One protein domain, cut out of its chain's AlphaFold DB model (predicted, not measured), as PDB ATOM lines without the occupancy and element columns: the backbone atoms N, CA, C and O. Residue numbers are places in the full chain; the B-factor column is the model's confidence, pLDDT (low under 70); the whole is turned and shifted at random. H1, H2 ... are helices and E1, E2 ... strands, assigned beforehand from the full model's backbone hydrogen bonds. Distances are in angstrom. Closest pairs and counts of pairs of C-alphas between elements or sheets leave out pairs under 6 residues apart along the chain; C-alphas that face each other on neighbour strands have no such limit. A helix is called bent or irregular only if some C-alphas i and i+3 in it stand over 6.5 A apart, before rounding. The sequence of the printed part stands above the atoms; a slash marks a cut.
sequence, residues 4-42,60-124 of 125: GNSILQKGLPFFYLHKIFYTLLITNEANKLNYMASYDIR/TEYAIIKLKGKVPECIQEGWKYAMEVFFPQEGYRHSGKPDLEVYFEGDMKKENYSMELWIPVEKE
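What this domain is: This is residues 4 to 42 and 60 to 124 of the 125 residues of the protein "GyrI-like domain-containing protein" of Enterococcus sp. 10F3_DIV0382 (UniProt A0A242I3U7). A strongly twisted wall of seven strands has one helix, H1, packed slantwise over E4 and E7. The hairpin of E2 and E3 lies away from that helix and joins the rest of the sheet through E6. The printed part has 104 residues, with one named helix and seven named strands in the order E1 E2 E3 E4 H1 E5 E6 E7, class mixed. The sheet is branched at E7, and its neighbour pairs are antiparallel. It is compact, with a radius of gyration of the C-alphas of 13.5 A and spans of 37 by 31 by 29 A.

How they stand to each other: E1, residues 4 to 10, is antiparallel to E4, residues 61 to 68; N 7 and O 64 are 3.1 A apart. E2, residues 20 to 26, and E3, residues 33 to 39, form a hairpin, with N 23 and O 36 at 2.8 A. On the other side of E2 is E6, residues 99 to 103, with N 22 and O 101 at 3.0 A. E7, residues 114 to 123, has E4 on one side, with N 65 and O 117 at 2.9 A. On its other side are E6, with N 102 and O 116 at 2.8 A, and E5, residues 92 to 94, with N 93 and O 122 at 2.9 A. E6 and E7 form a hairpin. H1, residues 73 to 90, is on the sheet at a height of 7.9 A, at 44 degrees to E4 on the local plane; their closest C-alphas, Leu 67 and Cys 74, are 6.0 A apart. In H1, 12 of 14 O i to N i+4 pairs are within hydrogen-bond range.

Where its parts are: E1 begins at C-alpha 4 (157.840, 158.978, 180.807). H1, 24.3 A long, has a kink of 31 degrees near residue 82 and is irregular, with C-alphas 84 and 87 7.0 A apart. E7, 27.9 A long, ends at C-alpha 123 (147.413, 160.145, 161.390).

The domain as a whole: Residues 43 to 59 are not printed; C-alphas 42 and 60 are 18.7 A apart. No link printed whole is long. Residues 4 to 6 and 10 to 33 have pLDDT under 70.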
ATOM      1  N   GLY A   4     156.566 159.169 181.494       50.78
ATOM      2  CA  GLY A   4     157.840 158.978 180.807       50.78
ATOM      3  C   GLY A   4     157.568 158.506 179.383       50.78
ATOM      4  O   GLY A   4     156.914 157.487 179.236       50.78
ATOM      5  N   ASN A   5     158.067 159.241 178.386       60.97
ATOM      6  CA  ASN A   5     158.158 158.921 176.950       60.97
ATOM      7  C   ASN A   5     156.993 158.118 176.326       60.97
ATOM      8  O   ASN A   5     156.831 156.926 176.584       60.97
ATOM      9  N   SER A   6     156.264 158.731 175.389       65.38
ATOM     10  CA  SER A   6     155.340 158.025 174.494       65.38
ATOM     11  C   SER A   6     156.095 157.258 173.404       65.38
ATOM     12  O   SER A   6     157.080 157.751 172.854       65.38
ATOM     13  N   ILE A   7     155.633 156.049 173.081       78.00
ATOM     14  CA  ILE A   7     156.132 155.248 171.954       78.00
ATOM     15  C   ILE A   7     154.938 154.870 171.079       78.00
ATOM     16  O   ILE A   7     153.882 154.509 171.597       78.00
ATOM     17  N   LEU A   8     155.110 154.941 169.761       72.06
ATOM     18  CA  LEU A   8     154.138 154.428 168.801       72.06
ATOM     19  C   LEU A   8     154.410 152.950 168.538       72.06
ATOM     20  O   LEU A   8     155.533 152.570 168.195       72.06
ATOM     21  N   GLN A   9     153.382 152.121 168.688       72.12
ATOM     22  CA  GLN A   9     153.460 150.700 168.390       72.12
ATOM     23  C   GLN A   9     152.264 150.276 167.545       72.12
ATOM     24  O   GLN A   9     151.107 150.499 167.900       72.12
ATOM     25  N   LYS A  10     152.562 149.619 166.424       62.69
ATOM     26  CA  LYS A  10     151.563 148.973 165.581       62.69
ATOM     27  C   LYS A  10     151.406 147.514 165.987       62.69
ATOM     28  O   LYS A  10     152.407 146.818 166.172       62.69
ATOM     29  N   GLY A  11     150.165 147.059 166.074       60.00
ATOM     30  CA  GLY A  11     149.840 145.662 166.314       60.00
ATOM     31  C   GLY A  11     148.887 145.493 167.482       60.00
ATOM     32  O   GLY A  11     148.648 146.405 168.272       60.00
ATOM     33  N   LEU A  12     148.335 144.292 167.592       55.81
ATOM     34  CA  LEU A  12     147.492 143.945 168.720       55.81
ATOM     35  C   LEU A  12     148.303 143.997 170.033       55.81
ATOM     36  O   LEU A  12     149.489 143.649 170.022       55.81
ATOM     37  N   PRO A  13     147.689 144.337 171.182       57.47
ATOM     38  CA  PRO A  13     148.359 144.422 172.491       57.47
ATOM     39  C   PRO A  13     148.957 143.097 173.018       57.47
ATOM     40  O   PRO A  13     149.481 143.028 174.129       57.47
ATOM     41  N   PHE A  14     148.932 142.031 172.218       52.31
ATOM     42  CA  PHE A  14     149.079 140.636 172.632       52.31
ATOM     43  C   PHE A  14     150.516 140.122 172.815       52.31
ATOM     44  O   PHE A  14     150.723 138.910 172.852       52.31
ATOM     45  N   PHE A  15     151.521 140.983 172.998       48.97
ATOM     46  CA  PHE A  15     152.858 140.500 173.394       48.97
ATOM     47  C   PHE A  15     152.981 140.168 174.890       48.97
ATOM     48  O   PHE A  15     154.031 139.702 175.330       48.97
ATOM     49  N   TYR A  16     151.915 140.348 175.674       52.31
ATOM     50  CA  TYR A  16     151.904 140.055 177.104       52.31
ATOM     51  C   TYR A  16     150.874 138.979 177.451       52.31
ATOM     52  O   TYR A  16     149.824 139.290 178.007       52.31
ATOM     53  N   LEU A  17     151.187 137.712 177.154       44.12
ATOM     54  CA  LEU A  17     150.424 136.596 177.715       44.12
ATOM     55  C   LEU A  17     150.351 136.751 179.247       44.12
ATOM     56  O   LEU A  17     151.392 136.888 179.893       44.12
ATOM     57  N   HIS A  18     149.137 136.677 179.803       50.28
ATOM     58  CA  HIS A  18     148.833 136.635 181.246       50.28
ATOM     59  C   HIS A  18     148.760 137.971 182.002       50.28
ATOM     60  O   HIS A  18     148.748 137.956 183.235       50.28
ATOM     61  N   LYS A  19     148.653 139.119 181.323       56.66
ATOM     62  CA  LYS A  19     148.344 140.388 182.008       56.66
ATOM     63  C   LYS A  19     146.832 140.631 182.074       56.66
ATOM     64  O   LYS A  19     146.095 140.314 181.147       56.66
ATOM     65  N   ILE A  20     146.366 141.184 183.195       57.25
ATOM     66  CA  ILE A  20     144.993 141.688 183.327       57.25
ATOM     67  C   ILE A  20     144.942 143.043 182.615       57.25
ATOM     68  O   ILE A  20     145.748 143.927 182.902       57.25
ATOM     69  N   PHE A  21     143.996 143.202 181.697       61.41
ATOM     70  CA  PHE A  21     143.781 144.429 180.935       61.41
ATOM     71  C   PHE A  21     142.404 144.974 181.270       61.41
ATOM     72  O   PHE A  21     141.404 144.280 181.088       61.41
ATOM     73  N   TYR A  22     142.303 146.225 181.693       59.50
ATOM     74  CA  TYR A  22     140.998 146.863 181.662       59.50
ATOM     75  C   TYR A  22     140.861 147.601 180.334       59.50
ATOM     76  O   TYR A  22     141.725 148.382 179.944       59.50
ATOM     77  N   THR A  23     139.792 147.291 179.612       58.16
ATOM     78  CA  THR A  23     139.464 147.917 178.337       58.16
ATOM     79  C   THR A  23     138.428 148.995 178.600       58.16
ATOM     80  O   THR A  23     137.334 148.707 179.102       58.16
ATOM     81  N   LEU A  24     138.765 150.237 178.266       57.78
ATOM     82  CA  LEU A  24     137.823 151.343 178.284       57.78
ATOM     83  C   LEU A  24     137.311 151.569 176.860       57.78
ATOM     84  O   LEU A  24     138.068 151.823 175.929       57.78
ATOM     85  N   LEU A  25     135.998 151.472 176.691       56.16
ATOM     86  CA  LEU A  25     135.306 151.771 175.449       56.16
ATOM     87  C   LEU A  25     134.459 153.022 175.621       56.16
ATOM     88  O   LEU A  25     133.347 152.992 176.155       56.16
ATOM     89  N   ILE A  26     134.940 154.133 175.085       52.91
ATOM     90  CA  ILE A  26     134.091 155.304 174.914       52.91
ATOM     91  C   ILE A  26     133.284 155.087 173.630       52.91
ATOM     92  O   ILE A  26     133.770 155.293 172.522       52.91
ATOM     93  N   THR A  27     132.043 154.616 173.758       45.19
ATOM     94  CA  THR A  27     131.140 154.501 172.604       45.19
ATOM     95  C   THR A  27     130.507 155.848 172.281       45.19
ATOM     96  O   THR A  27     130.117 156.587 173.179       45.19
ATOM     97  N   ASN A  28     130.334 156.130 170.989       47.53
ATOM     98  CA  ASN A  28     129.847 157.406 170.452       47.53
ATOM     99  C   ASN A  28     128.334 157.666 170.675       47.53
ATOM    100  O   ASN A  28     127.759 158.587 170.099       47.53
ATOM    101  N   GLU A  29     127.662 156.862 171.508       49.09
ATOM    102  CA  GLU A  29     126.324 157.188 172.002       49.09
ATOM    103  C   GLU A  29     126.464 158.154 173.183       49.09
ATOM    104  O   GLU A  29     126.868 157.768 174.281       49.09
ATOM    105  N   ALA A  30     126.171 159.429 172.916       48.59
ATOM    106  CA  ALA A  30     126.302 160.573 173.815       48.59
ATOM    107  C   ALA A  30     126.180 160.226 175.319       48.59
ATOM    108  O   ALA A  30     125.099 159.906 175.816       48.59
ATOM    109  N   ASN A  31     127.302 160.361 176.040       56.97
ATOM    110  CA  ASN A  31     127.457 160.253 177.501       56.97
ATOM    111  C   ASN A  31     127.370 158.857 178.152       56.97
ATOM    112  O   ASN A  31     127.181 158.785 179.369       56.97
ATOM    113  N   LYS A  32     127.557 157.750 177.423       61.69
ATOM    114  CA  LYS A  32     127.748 156.427 178.054       61.69
ATOM    115  C   LYS A  32     129.201 155.962 177.983       61.69
ATOM    116  O   LYS A  32     129.768 155.812 176.906       61.69
ATOM    117  N   LEU A  33     129.776 155.705 179.156       69.56
ATOM    118  CA  LEU A  33     131.071 155.052 179.306       69.56
ATOM    119  C   LEU A  33     130.852 153.538 179.363       69.56
ATOM    120  O   LEU A  33     130.225 153.056 180.306       69.56
ATOM    121  N   ASN A  34     131.360 152.794 178.382       74.94
ATOM    122  CA  ASN A  34     131.408 151.338 178.459       74.94
ATOM    123  C   ASN A  34     132.794 150.933 178.967       74.94
ATOM    124  O   ASN A  34     133.815 151.353 178.435       74.94
ATOM    125  N   TYR A  35     132.850 150.136 180.026       79.00
ATOM    126  CA  TYR A  35     134.113 149.700 180.616       79.00
ATOM    127  C   TYR A  35     134.059 148.209 180.892       79.00
ATOM    128  O   TYR A  35     133.068 147.710 181.427       79.00
ATOM    129  N   MET A  36     135.128 147.505 180.532       82.38
ATOM    130  CA  MET A  36     135.238 146.064 180.697       82.38
ATOM    131  C   MET A  36     136.566 145.712 181.369       82.38
ATOM    132  O   MET A  36     137.640 146.026 180.868       82.38
ATOM    133  N   ALA A  37     136.496 145.004 182.495       84.06
ATOM    134  CA  ALA A  37     137.655 144.334 183.073       84.06
ATOM    135  C   ALA A  37     137.895 143.024 182.316       84.06
ATOM    136  O   ALA A  37     137.018 142.161 182.293       84.06
ATOM    137  N   SER A  38     139.057 142.871 181.690       79.88
ATOM    138  CA  SER A  38     139.323 141.790 180.740       79.88
ATOM    139  C   SER A  38     140.725 141.191 180.895       79.88
ATOM    140  O   SER A  38     141.573 141.662 181.649       79.88
ATOM    141  N   TYR A  39     140.968 140.086 180.209       80.56
ATOM    142  CA  TYR A  39     142.292 139.495 180.043       80.56
ATOM    143  C   TYR A  39     142.346 138.850 178.660       80.56
ATOM    144  O   TYR A  39     141.302 138.543 178.078       80.56
ATOM    145  N   ASP A  40     143.546 138.666 178.119       79.19
ATOM    146  CA  ASP A  40     143.706 138.021 176.825       79.19
ATOM    147  C   ASP A  40     143.351 136.530 176.918       79.19
ATOM    148  O   ASP A  40     143.730 135.819 177.850       79.19
ATOM    149  N   ILE A  41     142.594 136.038 175.941       78.31
ATOM    150  CA  ILE A  41     142.217 134.629 175.864       78.31
ATOM    151  C   ILE A  41     142.429 134.113 174.449       78.31
ATOM    152  O   ILE A  41     142.140 134.791 173.462       78.31
ATOM    153  N   ARG A  42     142.917 132.876 174.327       80.69
ATOM    154  CA  ARG A  42     142.991 132.220 173.020       80.69
ATOM    155  C   ARG A  42     141.580 131.907 172.544       80.69
ATOM    156  O   ARG A  42     140.763 131.397 173.304       80.69
ATOM    157  N   THR A  60     145.241 147.611 165.489       87.62
ATOM    158  CA  THR A  60     145.395 149.051 165.299       87.62
ATOM    159  C   THR A  60     146.763 149.536 165.757       87.62
ATOM    160  O   THR A  60     147.569 148.781 166.302       87.62
ATOM    161  N   GLU A  61     147.050 150.796 165.458       92.00
ATOM    162  CA  GLU A  61     148.197 151.517 165.990       92.00
ATOM    163  C   GLU A  61     147.818 152.196 167.307       92.00
ATOM    164  O   GLU A  61     146.725 152.755 167.435       92.00
ATOM    165  N   TYR A  62     148.723 152.118 168.281       90.75
ATOM    166  CA  TYR A  62     148.556 152.680 169.613       90.75
ATOM    167  C   TYR A  62     149.700 153.639 169.942       90.75
ATOM    168  O   TYR A  62     150.874 153.345 169.702       90.75
ATOM    169  N   ALA A  63     149.351 154.760 170.567       92.62
ATOM    170  CA  ALA A  63     150.271 155.536 171.378       92.62
ATOM    171  C   ALA A  63     150.313 154.925 172.782       92.62
ATOM    172  O   ALA A  63     149.295 154.866 173.474       92.62
ATOM    173  N   ILE A  64     151.490 154.464 173.197       92.12
ATOM    174  CA  ILE A  64     151.702 153.850 174.508       92.12
ATOM    175  C   ILE A  64     152.352 154.880 175.425       92.12
ATOM    176  O   ILE A  64     153.497 155.285 175.205       92.12
ATOM    177  N   ILE A  65     151.629 155.282 176.468       93.19
ATOM    178  CA  ILE A  65     152.106 156.193 177.508       93.19
ATOM    179  C   ILE A  65     152.412 155.368 178.756       93.19
ATOM    180  O   ILE A  65     151.528 154.738 179.337       93.19
ATOM    181  N   LYS A  66     153.673 155.385 179.192       93.56
ATOM    182  CA  LYS A  66     154.088 154.709 180.424       93.56
ATOM    183  C   LYS A  66     153.757 155.575 181.626       93.56
ATOM    184  O   LYS A  66     154.204 156.722 181.717       93.56
ATOM    185  N   LEU A  67     153.019 154.993 182.561       93.94
ATOM    186  CA  LEU A  67     152.552 155.655 183.767       93.94
ATOM    187  C   LEU A  67     153.272 155.087 184.983       93.94
ATOM    188  O   LEU A  67     153.517 153.881 185.086       93.94
ATOM    189  N   LYS A  68     153.588 155.974 185.924       94.94
ATOM    190  CA  LYS A  68     154.107 155.599 187.235       94.94
ATOM    191  C   LYS A  68     153.403 156.399 188.319       94.94
ATOM    192  O   LYS A  68     153.373 157.624 188.237       94.94
ATOM    193  N   GLY A  69     152.877 155.715 189.326       95.19
ATOM    194  CA  GLY A  69     152.153 156.341 190.427       95.19
ATOM    195  C   GLY A  69     150.950 155.523 190.875       95.19
ATOM    196  O   GLY A  69     150.706 154.421 190.390       95.19
ATOM    197  N   LYS A  70     150.204 156.084 191.825       96.12
ATOM    198  CA  LYS A  70     148.985 155.476 192.361       96.12
ATOM    199  C   LYS A  70     147.854 155.488 191.334       96.12
ATOM    200  O   LYS A  70     147.723 156.436 190.563       96.12
ATOM    201  N   VAL A  71     147.031 154.446 191.363       92.69
ATOM    202  CA  VAL A  71     145.775 154.370 190.606       92.69
ATOM    203  C   VAL A  71     144.627 154.893 191.483       92.69
ATOM    204  O   VAL A  71     144.505 154.431 192.624       92.69
ATOM    205  N   PRO A  72     143.733 155.763 190.963       92.69
ATOM    206  CA  PRO A  72     143.587 156.170 189.557       92.69
ATOM    207  C   PRO A  72     144.359 157.440 189.154       92.69
ATOM    208  O   PRO A  72     144.244 157.880 188.011       92.69
ATOM    209  N   GLU A  73     145.127 158.055 190.054       95.12
ATOM    210  CA  GLU A  73     145.744 159.368 189.830       95.12
ATOM    211  C   GLU A  73     146.682 159.386 188.613       95.12
ATOM    212  O   GLU A  73     146.584 160.276 187.767       95.12
ATOM    213  N   CYS A  74     147.537 158.370 188.458       93.94
ATOM    214  CA  CYS A  74     148.462 158.296 187.327       93.94
ATOM    215  C   CYS A  74     147.745 158.134 185.975       93.94
ATOM    216  O   CYS A  74     148.275 158.570 184.955       93.94
ATOM    217  N   ILE A  75     146.540 157.552 185.954       93.06
ATOM    218  CA  ILE A  75     145.718 157.396 184.741       93.06
ATOM    219  C   ILE A  75     145.167 158.753 184.308       93.06
ATOM    220  O   ILE A  75     145.260 159.116 183.137       93.06
ATOM    221  N   GLN A  76     144.643 159.532 185.256       93.62
ATOM    222  CA  GLN A  76     144.137 160.882 184.989       93.62
ATOM    223  C   GLN A  76     145.247 161.801 184.470       93.62
ATOM    224  O   GLN A  76     145.047 162.549 183.512       93.62
ATOM    225  N   GLU A  77     146.437 161.718 185.066       95.06
ATOM    226  CA  GLU A  77     147.611 162.451 184.595       95.06
ATOM    227  C   GLU A  77     148.074 161.984 183.207       95.06
ATOM    228  O   GLU A  77     148.448 162.819 182.382       95.06
ATOM    229  N   GLY A  78     147.997 160.678 182.927       94.19
ATOM    230  CA  GLY A  78     148.261 160.097 181.610       94.19
ATOM    231  C   GLY A  78     147.343 160.652 180.525       94.19
ATOM    232  O   GLY A  78     147.820 161.118 179.490       94.19
ATOM    233  N   TRP A  79     146.034 160.687 180.786       94.00
ATOM    234  CA  TRP A  79     145.049 161.278 179.877       94.00
ATOM    235  C   TRP A  79     145.250 162.780 179.684       94.00
ATOM    236  O   TRP A  79     145.164 163.273 178.560       94.00
ATOM    237  N   LYS A  80     145.577 163.510 180.755       94.50
ATOM    238  CA  LYS A  80     145.904 164.936 180.663       94.50
ATOM    239  C   LYS A  80     147.111 165.172 179.752       94.50
ATOM    240  O   LYS A  80     147.042 166.011 178.863       94.50
ATOM    241  N   TYR A  81     148.188 164.406 179.930       94.75
ATOM    242  CA  TYR A  81     149.356 164.466 179.049       94.75
ATOM    243  C   TYR A  81     148.995 164.121 177.598       94.75
ATOM    244  O   TYR A  81     149.415 164.825 176.681       94.75
ATOM    245  N   ALA A  82     148.192 163.076 177.385       92.44
ATOM    246  CA  ALA A  82     147.767 162.677 176.050       92.44
ATOM    247  C   ALA A  82     147.062 163.824 175.308       92.44
ATOM    248  O   ALA A  82     147.417 164.144 174.175       92.44
ATOM    249  N   MET A  83     146.096 164.464 175.972       91.38
ATOM    250  CA  MET A  83     145.269 165.526 175.394       91.38
ATOM    251  C   MET A  83     146.004 166.859 175.249       91.38
ATOM    252  O   MET A  83     145.844 167.540 174.241       91.38
ATOM    253  N   GLU A  84     146.786 167.258 176.253       93.69
ATOM    254  CA  GLU A  84     147.397 168.593 176.300       93.69
ATOM    255  C   GLU A  84     148.785 168.647 175.647       93.69
ATOM    256  O   GLU A  84     149.256 169.735 175.317       93.69
ATOM    257  N   VAL A  85     149.453 167.500 175.474       92.06
ATOM    258  CA  VAL A  85     150.843 167.444 174.993       92.06
ATOM    259  C   VAL A  85     150.991 166.540 173.776       92.06
ATOM    260  O   VAL A  85     151.414 167.020 172.731       92.06
ATOM    261  N   PHE A  86     150.633 165.258 173.884       91.69
ATOM    262  CA  PHE A  86     150.902 164.281 172.822       91.69
ATOM    263  C   PHE A  86     150.123 164.587 171.531       91.69
ATOM    264  O   PHE A  86     150.729 164.801 170.482       91.69
ATOM    265  N   PHE A  87     148.790 164.651 171.597       91.00
ATOM    266  CA  PHE A  87     147.966 164.860 170.401       91.00
ATOM    267  C   PHE A  87     148.262 166.187 169.677       91.00
ATOM    268  O   PHE A  87     148.447 166.154 168.462       91.00
ATOM    269  N   PRO A  88     148.417 167.332 170.375       89.56
ATOM    270  CA  PRO A  88     148.754 168.596 169.718       89.56
ATOM    271  C   PRO A  88     150.125 168.638 169.024       89.56
ATOM    272  O   PRO A  88     150.350 169.535 168.213       89.56
ATOM    273  N   GLN A  89     151.062 167.742 169.361       88.88
ATOM    274  CA  GLN A  89     152.453 167.807 168.883       88.88
ATOM    275  C   GLN A  89     152.798 166.755 167.826       88.88
ATOM    276  O   GLN A  89     153.643 167.011 166.973       88.88
ATOM    277  N   GLU A  90     152.152 165.590 167.861       85.06
ATOM    278  CA  GLU A  90     152.616 164.419 167.106       85.06
ATOM    279  C   GLU A  90     151.894 164.214 165.757       85.06
ATOM    280  O   GLU A  90     152.288 163.348 164.979       85.06
ATOM    281  N   GLY A  91     150.858 165.004 165.439       88.88
ATOM    282  CA  GLY A  91     150.103 164.877 164.179       88.88
ATOM    283  C   GLY A  91     149.238 163.612 164.107       88.88
ATOM    284  O   GLY A  91     149.021 163.040 163.035       88.88
ATOM    285  N   TYR A  92     148.774 163.151 165.267       92.06
ATOM    286  CA  TYR A  92     147.866 162.020 165.412       92.06
ATOM    287  C   TYR A  92     146.545 162.489 166.010       92.06
ATOM    288  O   TYR A  92     146.481 163.503 166.699       92.06
ATOM    289  N   ARG A  93     145.501 161.688 165.818       92.12
ATOM    290  CA  ARG A  93     144.222 161.812 166.520       92.12
ATOM    291  C   ARG A  93     143.766 160.457 167.046       92.12
ATOM    292  O   ARG A  93     144.228 159.418 166.575       92.12
ATOM    293  N   HIS A  94     142.851 160.468 168.010       92.06
ATOM    294  CA  HIS A  94     142.206 159.253 168.500       92.06
ATOM    295  C   HIS A  94     141.418 158.579 167.362       92.06
ATOM    296  O   HIS A  94     140.580 159.228 166.736       92.06
ATOM    297  N   SER A  95     141.648 157.291 167.093       91.06
ATOM    298  CA  SER A  95     141.023 156.596 165.946       91.06
ATOM    299  C   SER A  95     139.592 156.104 166.204       91.06
ATOM    300  O   SER A  95     138.939 155.568 165.314       91.06
ATOM    301  N   GLY A  96     139.086 156.262 167.431       88.19
ATOM    302  CA  GLY A  96     137.740 155.826 167.837       88.19
ATOM    303  C   GLY A  96     137.642 154.335 168.168       88.19
ATOM    304  O   GLY A  96     136.572 153.852 168.533       88.19
ATOM    305  N   LYS A  97     138.759 153.612 168.055       87.94
ATOM    306  CA  LYS A  97     138.921 152.237 168.534       87.94
ATOM    307  C   LYS A  97     139.052 152.197 170.074       87.94
ATOM    308  O   LYS A  97     139.063 153.254 170.697       87.94
ATOM    309  N   PRO A  98     139.109 151.005 170.697       86.69
ATOM    310  CA  PRO A  98     139.130 150.866 172.155       86.69
ATOM    311  C   PRO A  98     140.445 151.321 172.802       86.69
ATOM    312  O   PRO A  98     141.521 150.931 172.334       86.69
ATOM    313  N   ASP A  99     140.341 152.053 173.912       89.56
ATOM    314  CA  ASP A  99     141.454 152.389 174.806       89.56
ATOM    315  C   ASP A  99     141.760 151.235 175.761       89.56
ATOM    316  O   ASP A  99     140.856 150.527 176.216       89.56
ATOM    317  N   LEU A 100     143.035 151.069 176.125       87.81
ATOM    318  CA  LEU A 100     143.448 150.032 177.071       87.81
ATOM    319  C   LEU A 100     144.239 150.630 178.231       87.81
ATOM    320  O   LEU A 100     145.251 151.307 178.048       87.81
ATOM    321  N   GLU A 101     143.803 150.305 179.442       90.75
ATOM    322  CA  GLU A 101     144.565 150.493 180.666       90.75
ATOM    323  C   GLU A 101     145.240 149.159 181.009       90.75
ATOM    324  O   GLU A 101     144.593 148.163 181.355       90.75
ATOM    325  N   VAL A 102     146.565 149.115 180.872       88.31
ATOM    326  CA  VAL A 102     147.358 147.894 181.029       88.31
ATOM    327  C   VAL A 102     148.007 147.876 182.404       88.31
ATOM    328  O   VAL A 102     149.035 148.515 182.634       88.31
ATOM    329  N   TYR A 103     147.413 147.116 183.316       87.56
ATOM    330  CA  TYR A 103     147.847 147.019 184.705       87.56
ATOM    331  C   TYR A 103     148.940 145.959 184.839       87.56
ATOM    332  O   TYR A 103     148.782 144.812 184.417       87.56
ATOM    333  N   PHE A 104     150.073 146.331 185.433       88.50
ATOM    334  CA  PHE A 104     151.135 145.377 185.746       88.50
ATOM    335  C   PHE A 104     150.968 144.796 187.152       88.50
ATOM    336  O   PHE A 104     150.188 145.292 187.967       88.50
ATOM    337  N   GLU A 105     151.715 143.731 187.438       87.50
ATOM    338  CA  GLU A 105     151.798 143.166 188.783       87.50
ATOM    339  C   GLU A 105     152.358 144.195 189.777       87.50
ATOM    340  O   GLU A 105     153.309 144.922 189.478       87.50
ATOM    341  N   GLY A 106     151.783 144.248 190.979       89.62
ATOM    342  CA  GLY A 106     152.225 145.140 192.048       89.62
ATOM    343  C   GLY A 106     151.073 145.723 192.863       89.62
ATOM    344  O   GLY A 106     149.903 145.430 192.633       89.62
ATOM    345  N   ASP A 107     151.419 146.560 193.841       92.88
ATOM    346  CA  ASP A 107     150.447 147.272 194.673       92.88
ATOM    347  C   ASP A 107     150.081 148.616 194.029       92.88
ATOM    348  O   ASP A 107     150.855 149.573 194.089       92.88
ATOM    349  N   MET A 108     148.876 148.687 193.455       92.69
ATOM    350  CA  MET A 108     148.319 149.865 192.769       92.69
ATOM    351  C   MET A 108     148.223 151.124 193.649       92.69
ATOM    352  O   MET A 108     148.020 152.224 193.139       92.69
ATOM    353  N   LYS A 109     148.369 150.991 194.974       94.56
ATOM    354  CA  LYS A 109     148.334 152.112 195.927       94.56
ATOM    355  C   LYS A 109     149.711 152.727 196.183       94.56
ATOM    356  O   LYS A 109     149.832 153.625 197.024       94.56
ATOM    357  N   LYS A 110     150.769 152.240 195.528       95.25
ATOM    358  CA  LYS A 110     152.141 152.726 195.717       95.25
ATOM    359  C   LYS A 110     152.540 153.736 194.646       95.25
ATOM    360  O   LYS A 110     152.239 153.575 193.474       95.25
ATOM    361  N   GLU A 111     153.338 154.724 195.047       94.69
ATOM    362  CA  GLU A 111     153.906 155.748 194.147       94.69
ATOM    363  C   GLU A 111     154.848 155.175 193.077       94.69
ATOM    364  O   GLU A 111     155.174 155.834 192.095       94.69
ATOM    365  N   ASN A 112     155.346 153.956 193.283       93.81
ATOM    366  CA  ASN A 112     156.208 153.270 192.333       93.81
ATOM    367  C   ASN A 112     155.475 152.206 191.508       93.81
ATOM    368  O   ASN A 112     156.157 151.465 190.802       93.81
ATOM    369  N   TYR A 113     154.145 152.117 191.609       93.88
ATOM    370  CA  TYR A 113     153.358 151.255 190.738       93.88
ATOM    371  C   TYR A 113     153.499 151.707 189.283       93.88
ATOM    372  O   TYR A 113     153.589 152.904 189.012       93.88
ATOM    373  N   SER A 114     153.555 150.742 188.368       92.12
ATOM    374  CA  SER A 114     153.742 150.979 186.938       92.12
ATOM    375  C   SER A 114     152.581 150.381 186.164       92.12
ATOM    376  O   SER A 114     152.163 149.258 186.438       92.12
ATOM    377  N   MET A 115     152.120 151.108 185.159       91.75
ATOM    378  CA  MET A 115     151.118 150.647 184.206       91.75
ATOM    379  C   MET A 115     151.304 151.382 182.879       91.75
ATOM    380  O   MET A 115     152.160 152.264 182.760       91.75
ATOM    381  N   GLU A 116     150.508 151.038 181.879       92.56
ATOM    382  CA  GLU A 116     150.512 151.741 180.599       92.56
ATOM    383  C   GLU A 116     149.098 152.162 180.207       92.56
ATOM    384  O   GLU A 116     148.128 151.453 180.476       92.56
ATOM    385  N   LEU A 117     149.003 153.315 179.549       91.56
ATOM    386  CA  LEU A 117     147.805 153.772 178.859       91.56
ATOM    387  C   LEU A 117     148.049 153.648 177.357       91.56
ATOM    388  O   LEU A 117     149.000 154.228 176.831       91.56
ATOM    389  N   TRP A 118     147.218 152.859 176.690       92.06
ATOM    390  CA  TRP A 118     147.312 152.590 175.264       92.06
ATOM    391  C   TRP A 118     146.136 153.262 174.576       92.06
ATOM    392  O   TRP A 118     144.994 152.822 174.712       92.06
ATOM    393  N   ILE A 119     146.438 154.321 173.832       91.69
ATOM    394  CA  ILE A 119     145.443 155.150 173.157       91.69
ATOM    395  C   ILE A 119     145.496 154.828 171.665       91.69
ATOM    396  O   ILE A 119     146.575 154.931 171.075       91.69
ATOM    397  N   PRO A 120     144.396 154.406 171.029       91.50
ATOM    398  CA  PRO A 120     144.413 154.031 169.632       91.50
ATOM    399  C   PRO A 120     144.467 155.285 168.763       91.50
ATOM    400  O   PRO A 120     143.678 156.219 168.918       91.50
ATOM    401  N   VAL A 121     145.399 155.303 167.816       93.06
ATOM    402  CA  VAL A 121     145.713 156.496 167.025       93.06
ATOM    403  C   VAL A 121     145.624 156.247 165.529       93.06
ATOM    404  O   VAL A 121     145.782 155.128 165.046       93.06
ATOM    405  N   GLU A 122     145.384 157.322 164.793       93.25
ATOM    406  CA  GLU A 122     145.565 157.408 163.348       93.25
ATOM    407  C   GLU A 122     146.163 158.772 162.991       93.25
ATOM    408  O   GLU A 122     146.056 159.723 163.770       93.25
ATOM    409  N   LYS A 123     146.827 158.875 161.835       91.38
ATOM    410  CA  LYS A 123     147.413 160.145 161.390       91.38
ATOM    411  C   LYS A 123     146.326 161.170 161.097       91.38
ATOM    412  O   LYS A 123     145.316 160.851 160.466       91.38
ATOM    413  N   GLU A 124     146.565 162.401 161.523       83.31
ATOM    414  CA  GLU A 124     145.752 163.542 161.130       83.31
ATOM    415  C   GLU A 124     146.163 163.959 159.704       83.31
ATOM    416  O   GLU A 124     147.336 164.238 159.451       83.31
TER     417      GLU A 124